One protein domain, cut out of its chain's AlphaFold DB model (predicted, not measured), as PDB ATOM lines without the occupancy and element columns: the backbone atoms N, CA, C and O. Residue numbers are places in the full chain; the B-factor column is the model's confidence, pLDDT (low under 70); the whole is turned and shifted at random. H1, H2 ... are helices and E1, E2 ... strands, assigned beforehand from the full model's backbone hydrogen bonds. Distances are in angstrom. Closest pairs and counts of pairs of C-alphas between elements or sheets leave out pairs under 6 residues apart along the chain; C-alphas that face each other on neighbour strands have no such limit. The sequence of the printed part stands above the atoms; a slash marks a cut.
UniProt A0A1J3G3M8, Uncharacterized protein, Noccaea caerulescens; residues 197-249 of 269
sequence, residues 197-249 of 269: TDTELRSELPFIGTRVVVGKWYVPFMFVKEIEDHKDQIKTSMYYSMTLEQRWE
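AT A GLANCE: This is residues 197 to 249 of the 269 residues of an uncharacterized protein of Noccaea caerulescens (UniProt A0A1J3G3M8). A long, narrow ribbon of two antiparallel strands, E1 and E2, makes the length of a rod, with the short helix H1 near one end and the short helix H2, with the loop before it, at the other. E1 bends by 53 degrees at residue 215. The printed part has 53 residues, with two named helices and two named strands in the order H1, E1, H2, E2; the class is mixed, helices and strands. The whole is only just extended, close to loose, with a radius of gyration of the C-alphas of 15.3 A and spans of 44 by 20 by 14 A.

HOW THE PARTS SIT: H1, residues 199 to 203, comes nearest to E1, residues 212 to 220, at the C-alphas of Arg 202 and Val 214, 5.5 A apart. E1 and E2, residues 239 to 246, are antiparallel neighbours, with 158 degrees between their directions. N 214 and O 244, 2.8 A apart, and N 240 and O 219, 2.9 A apart, are within hydrogen-bond range. H1 is apart from H2, residues 230 to 236. Every O i to N i+4 pair is within hydrogen-bond range in H1, and 2 of 3 in H2.

IN THESE COORDINATES: H1 begins at C-alpha 199, (137.461, 108.193, 85.318), and measures 6.2 A. E1 measures 24.0 A from first to last C-alpha, H2 10.1 A and E2 22.9 A. E2 ends at C-alpha 246, (128.763, 109.605, 93.294).

THE WHOLE: The C-alphas of Phe 207 and Lys 231 are the two farthest apart, at 43.8 A. The printed part has no cut. The link from H2 to E2 is tight; those from H1 to E1 and from E1 to H2 are short. The mean pLDDT of the printed part is 87.6, and residue 228 is under 70.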
ATOM      1  N   THR A 197     135.463 114.856  84.142       92.06
ATOM      2  CA  THR A 197     135.199 113.592  84.843       92.06
ATOM      3  C   THR A 197     136.514 112.937  85.252       92.06
ATOM      4  O   THR A 197     137.412 112.794  84.428       92.06
ATOM      5  N   ASP A 198     136.598 112.491  86.500       91.19
ATOM      6  CA  ASP A 198     137.676 111.641  86.992       91.19
ATOM      7  C   ASP A 198     137.288 110.172  86.775       91.19
ATOM      8  O   ASP A 198     136.477 109.605  87.511       91.19
ATOM      9  N   THR A 199     137.798 109.571  85.700       90.25
ATOM     10  CA  THR A 199     137.461 108.193  85.318       90.25
ATOM     11  C   THR A 199     137.990 107.161  86.303       90.25
ATOM     12  O   THR A 199     137.342 106.134  86.497       90.25
ATOM     13  N   GLU A 200     139.144 107.426  86.922       90.25
ATOM     14  CA  GLU A 200     139.754 106.526  87.901       90.25
ATOM     15  C   GLU A 200     138.884 106.497  89.156       90.25
ATOM     16  O   GLU A 200     138.345 105.446  89.504       90.25
ATOM     17  N   LEU A 201     138.604 107.667  89.735       88.75
ATOM     18  CA  LEU A 201     137.780 107.788  90.937       88.75
ATOM     19  C   LEU A 201     136.340 107.306  90.714       88.75
ATOM     20  O   LEU A 201     135.727 106.716  91.601       88.75
ATOM     21  N   ARG A 202     135.785 107.519  89.513       88.50
ATOM     22  CA  ARG A 202     134.448 107.026  89.147       88.50
ATOM     23  C   ARG A 202     134.378 105.496  89.093       88.50
ATOM     24  O   ARG A 202     133.312 104.936  89.351       88.50
ATOM     25  N   SER A 203     135.481 104.834  88.737       88.31
ATOM     26  CA  SER A 203     135.565 103.370  88.672       88.31
ATOM     27  C   SER A 203     135.693 102.707  90.047       88.31
ATOM     28  O   SER A 203     135.414 101.515  90.184       88.31
ATOM     29  N   GLU A 204     136.073 103.473  91.072       86.56
ATOM     30  CA  GLU A 204     136.181 102.985  92.440       86.56
ATOM     31  C   GLU A 204     134.805 102.801  93.100       86.56
ATOM     32  O   GLU A 204     133.824 103.494  92.815       86.56
ATOM     33  N   LEU A 205     134.736 101.846  94.030       79.94
ATOM     34  CA  LEU A 205     133.567 101.592  94.869       79.94
ATOM     35  C   LEU A 205     133.738 102.330  96.209       79.94
ATOM     36  O   LEU A 205     134.399 101.790  97.101       79.94
ATOM     37  N   PRO A 206     133.181 103.548  96.393       77.31
ATOM     38  CA  PRO A 206     133.221 104.203  97.691       77.31
ATOM     39  C   PRO A 206     132.494 103.394  98.763       77.31
ATOM     40  O   PRO A 206     131.579 102.619  98.485       77.31
ATOM     41  N   PHE A 207     132.882 103.626 100.016       79.88
ATOM     42  CA  PHE A 207     132.179 103.069 101.163       79.88
ATOM     43  C   PHE A 207     130.694 103.475 101.139       79.88
ATOM     44  O   PHE A 207     130.366 104.619 100.805       79.88
ATOM     45  N   ILE A 208     129.806 102.544 101.508       82.00
ATOM     46  CA  ILE A 208     128.351 102.764 101.550       82.00
ATOM     47  C   ILE A 208     128.033 104.059 102.312       82.00
ATOM     48  O   ILE A 208     128.568 104.324 103.386       82.00
ATOM     49  N   GLY A 209     127.175 104.895 101.727       78.62
ATOM     50  CA  GLY A 209     126.762 106.176 102.300       78.62
ATOM     51  C   GLY A 209     127.751 107.334 102.113       78.62
ATOM     52  O   GLY A 209     127.405 108.472 102.435       78.62
ATOM     53  N   THR A 210     128.945 107.103 101.556       86.88
ATOM     54  CA  THR A 210     129.931 108.171 101.316       86.88
ATOM     55  C   THR A 210     129.678 108.850  99.975       86.88
ATOM     56  O   THR A 210     129.518 108.186  98.952       86.88
ATOM     57  N   ARG A 211     129.656 110.187  99.980       90.38
ATOM     58  CA  ARG A 211     129.610 111.011  98.766       90.38
ATOM     59  C   ARG A 211     131.022 111.365  98.335       90.38
ATOM     60  O   ARG A 211     131.805 111.863  99.140       90.38
ATOM     61  N   VAL A 212     131.317 111.136  97.064       92.00
ATOM     62  CA  VAL A 212     132.608 111.437  96.449       92.00
ATOM     63  C   VAL A 212     132.369 112.281  95.203       92.00
ATOM     64  O   VAL A 212     131.504 111.960  94.392       92.00
ATOM     65  N   VAL A 213     133.119 113.372  95.046       93.12
ATOM     66  CA  VAL A 213     133.072 114.200  93.834       93.12
ATOM     67  C   VAL A 213     133.925 113.526  92.762       93.12
ATOM     68  O   VAL A 213     135.142 113.495  92.886       93.12
ATOM     69  N   VAL A 214     133.287 113.008  91.714       93.56
ATOM     70  CA  VAL A 214     133.918 112.274  90.597       93.56
ATOM     71  C   VAL A 214     134.021 113.107  89.319       93.56
ATOM     72  O   VAL A 214     134.382 112.608  88.257       93.56
ATOM     73  N   GLY A 215     133.659 114.385  89.379       93.50
ATOM     74  CA  GLY A 215     133.847 115.283  88.255       93.50
ATOM     75  C   GLY A 215     133.595 116.733  88.612       93.50
ATOM     76  O   GLY A 215     132.787 117.039  89.494       93.50
ATOM     77  N   LYS A 216     134.293 117.630  87.918       95.00
ATOM     78  CA  LYS A 216     134.176 119.072  88.118       95.00
ATOM     79  C   LYS A 216     134.344 119.845  86.814       95.00
ATOM     80  O   LYS A 216     135.271 119.595  86.044       95.00
ATOM     81  N   TRP A 217     133.474 120.834  86.628       95.06
ATOM     82  CA  TRP A 217     133.436 121.758  85.497       95.06
ATOM     83  C   TRP A 217     133.123 123.177  85.967       95.06
ATOM     84  O   TRP A 217     132.596 123.392  87.059       95.06
ATOM     85  N   TYR A 218     133.375 124.140  85.087       94.81
ATOM     86  CA  TYR A 218     132.849 125.492  85.191       94.81
ATOM     87  C   TYR A 218     131.796 125.757  84.114       94.81
ATOM     88  O   TYR A 218     131.861 125.243  82.994       94.81
ATOM     89  N   VAL A 219     130.814 126.590  84.446       94.25
ATOM     90  CA  VAL A 219     129.767 127.035  83.525       94.25
ATOM     91  C   VAL A 219     129.719 128.564  83.553       94.25
ATOM     92  O   VAL A 219     129.385 129.136  84.591       94.25
ATOM     93  N   PRO A 220     130.083 129.252  82.454       94.25
ATOM     94  CA  PRO A 220     129.903 130.697  82.344       94.25
ATOM     95  C   PRO A 220     128.436 131.100  82.550       94.25
ATOM     96  O   PRO A 220     127.537 130.411  82.065       94.25
ATOM     97  N   PHE A 221     128.203 132.229  83.222       92.19
ATOM     98  CA  PHE A 221     126.869 132.711  83.617       92.19
ATOM     99  C   PHE A 221     125.842 132.736  82.473       92.19
ATOM    100  O   PHE A 221     124.681 132.409  82.668       92.19
ATOM    101  N   MET A 222     126.290 133.039  81.251       91.25
ATOM    102  CA  MET A 222     125.476 133.082  80.031       91.25
ATOM    103  C   MET A 222     124.736 131.773  79.701       91.25
ATOM    104  O   MET A 222     123.791 131.801  78.917       91.25
ATOM    105  N   PHE A 223     125.147 130.640  80.283       92.06
ATOM    106  CA  PHE A 223     124.491 129.336  80.130       92.06
ATOM    107  C   PHE A 223     123.655 128.926  81.356       92.06
ATOM    108  O   PHE A 223     123.069 127.843  81.358       92.06
ATOM    109  N   VAL A 224     123.610 129.750  82.408       91.12
ATOM    110  CA  VAL A 224     122.936 129.453  83.678       91.12
ATOM    111  C   VAL A 224     121.741 130.379  83.844       91.12
ATOM    112  O   VAL A 224     121.883 131.596  83.912       91.12
ATOM    113  N   LYS A 225     120.549 129.792  83.955       87.56
ATOM    114  CA  LYS A 225     119.328 130.543  84.244       87.56
ATOM    115  C   LYS A 225     119.209 130.778  85.750       87.56
ATOM    116  O   LYS A 225     118.970 129.831  86.494       87.56
ATOM    117  N   GLU A 226     119.325 132.031  86.175       83.00
ATOM    118  CA  GLU A 226     119.095 132.466  87.557       83.00
ATOM    119  C   GLU A 226     117.884 133.415  87.642       83.00
ATOM    120  O   GLU A 226     117.298 133.788  86.625       83.00
ATOM    121  N   ILE A 227     117.452 133.745  88.863       73.50
ATOM    122  CA  ILE A 227     116.372 134.714  89.113       73.50
ATOM    123  C   ILE A 227     116.849 136.151  88.816       73.50
ATOM    124  O   ILE A 227     116.041 136.995  88.431       73.50
ATOM    125  N   GLU A 228     118.144 136.427  88.996       69.88
ATOM    126  CA  GLU A 228     118.756 137.737  88.743       69.88
ATOM    127  C   GLU A 228     118.894 138.051  87.240       69.88
ATOM    128  O   GLU A 228     118.993 137.157  86.400       69.88
ATOM    129  N   ASP A 229     118.924 139.344  86.895       78.12
ATOM    130  CA  ASP A 229     119.196 139.798  85.527       78.12
ATOM    131  C   ASP A 229     120.669 139.543  85.147       78.12
ATOM    132  O   ASP A 229     121.584 139.683  85.964       78.12
ATOM    133  N   HIS A 230     120.922 139.263  83.866       74.56
ATOM    134  CA  HIS A 230     122.253 138.966  83.318       74.56
ATOM    135  C   HIS A 230     123.263 140.093  83.604       74.56
ATOM    136  O   HIS A 230     124.472 139.860  83.704       74.56
ATOM    137  N   LYS A 231     122.773 141.332  83.744       81.38
ATOM    138  CA  LYS A 231     123.574 142.513  84.088       81.38
ATOM    139  C   LYS A 231     124.203 142.449  85.466       81.38
ATOM    140  O   LYS A 231     125.264 143.048  85.652       81.38
ATOM    141  N   ASP A 232     123.543 141.802  86.412       81.62
ATOM    142  CA  ASP A 232     124.027 141.680  87.780       81.62
ATOM    143  C   ASP A 232     124.801 140.377  87.948       81.62
ATOM    144  O   ASP A 232     125.919 140.418  88.463       81.62
ATOM    145  N   GLN A 233     124.326 139.296  87.324       83.81
ATOM    146  CA  GLN A 233     125.004 138.002  87.287       83.81
ATOM    147  C   GLN A 233     126.454 138.104  86.778       83.81
ATOM    148  O   GLN A 233     127.375 137.594  87.409       83.81
ATOM    149  N   ILE A 234     126.712 138.849  85.692       85.00
ATOM    150  CA  ILE A 234     128.081 139.041  85.167       85.00
ATOM    151  C   ILE A 234     129.010 139.810  86.129       85.00
ATOM    152  O   ILE A 234     130.236 139.749  85.997       85.00
ATOM    153  N   LYS A 235     128.461 140.579  87.080       81.44
ATOM    154  CA  LYS A 235     129.256 141.347  88.052       81.44
ATOM    155  C   LYS A 235     129.621 140.517  89.278       81.44
ATOM    156  O   LYS A 235     130.688 140.755  89.838       81.44
ATOM    157  N   THR A 236     128.742 139.613  89.700       81.44
ATOM    158  CA  THR A 236     128.846 138.862  90.960       81.44
ATOM    159  C   THR A 236     129.274 137.412  90.749       81.44
ATOM    160  O   THR A 236     130.119 136.917  91.492       81.44
ATOM    161  N   SER A 237     128.749 136.763  89.711       84.00
ATOM    162  CA  SER A 237     128.782 135.312  89.516       84.00
ATOM    163  C   SER A 237     129.135 134.966  88.072       84.00
ATOM    164  O   SER A 237     128.331 134.432  87.313       84.00
ATOM    165  N   MET A 238     130.367 135.280  87.671       88.56
ATOM    166  CA  MET A 238     130.803 135.073  86.292       88.56
ATOM    167  C   MET A 238     130.860 133.585  85.893       88.56
ATOM    168  O   MET A 238     130.443 133.203  84.795       88.56
ATOM    169  N   TYR A 239     131.381 132.739  86.784       91.88
ATOM    170  CA  TYR A 239     131.523 131.303  86.560       91.88
ATOM    171  C   TYR A 239     130.879 130.524  87.704       91.88
ATOM    172  O   TYR A 239     131.192 130.750  88.870       91.88
ATOM    173  N   TYR A 240     130.031 129.560  87.356       92.19
ATOM    174  CA  TYR A 240     129.440 128.609  88.293       92.19
ATOM    175  C   TYR A 240     130.286 127.344  88.319       92.19
ATOM    176  O   TYR A 240     130.669 126.832  87.268       92.19
ATOM    177  N   SER A 241     130.561 126.828  89.514       92.94
ATOM    178  CA  SER A 241     131.159 125.504  89.683       92.94
ATOM    179  C   SER A 241     130.066 124.447  89.578       92.94
ATOM    180  O   SER A 241     129.083 124.506  90.313       92.94
ATOM    181  N   MET A 242     130.258 123.463  88.707       93.38
ATOM    182  CA  MET A 242     129.387 122.300  88.573       93.38
ATOM    183  C   MET A 242     130.170 121.045  88.950       93.38
ATOM    184  O   MET A 242     131.251 120.803  88.413       93.38
ATOM    185  N   THR A 243     129.635 120.254  89.875       94.38
ATOM    186  CA  THR A 243     130.248 119.010  90.354       94.38
ATOM    187  C   THR A 243     129.343 117.821  90.071       94.38
ATOM    188  O   THR A 243     128.119 117.936  90.085       94.38
ATOM    189  N   LEU A 244     129.959 116.670  89.813       93.38
ATOM    190  CA  LEU A 244     129.280 115.385  89.747       93.38
ATOM    191  C   LEU A 244     129.657 114.574  90.984       93.38
ATOM    192  O   LEU A 244     130.829 114.266  91.189       93.38
ATOM    193  N   GLU A 245     128.662 114.234  91.796       93.31
ATOM    194  CA  GLU A 245     128.831 113.418  92.996       93.31
ATOM    195  C   GLU A 245     128.340 111.989  92.760       93.31
ATOM    196  O   GLU A 245     127.300 111.765  92.139       93.31
ATOM    197  N   GLN A 246     129.085 111.025  93.291       90.12
ATOM    198  CA  GLN A 246     128.763 109.605  93.294       90.12
ATOM    199  C   GLN A 246     128.658 109.115  94.738       90.12
ATOM    200  O   GLN A 246     129.453 109.497  95.598       90.12
ATOM    201  N   ARG A 247     127.665 108.263  95.005       90.25
ATOM    202  CA  ARG A 247     127.494 107.566  96.283       90.25
ATOM    203  C   ARG A 247     126.860 106.202  96.060       90.25
ATOM    204  O   ARG A 247     126.016 106.065  95.178       90.25
ATOM    205  N   TRP A 248     127.233 105.235  96.889       86.88
ATOM    206  CA  TRP A 248     126.539 103.952  96.977       86.88
ATOM    207  C   TRP A 248     125.496 104.022  98.084       86.88
ATOM    208  O   TRP A 248     125.831 104.297  99.239       86.88
ATOM    209  N   GLU A 249     124.238 103.798  97.719       87.69
ATOM    210  CA  GLU A 249     123.132 103.667  98.663       87.69
ATOM    211  C   GLU A 249     122.745 102.200  98.775       87.69
ATOM    212  O   GLU A 249     122.579 101.506  97.771       87.69
TER     213      GLU A 249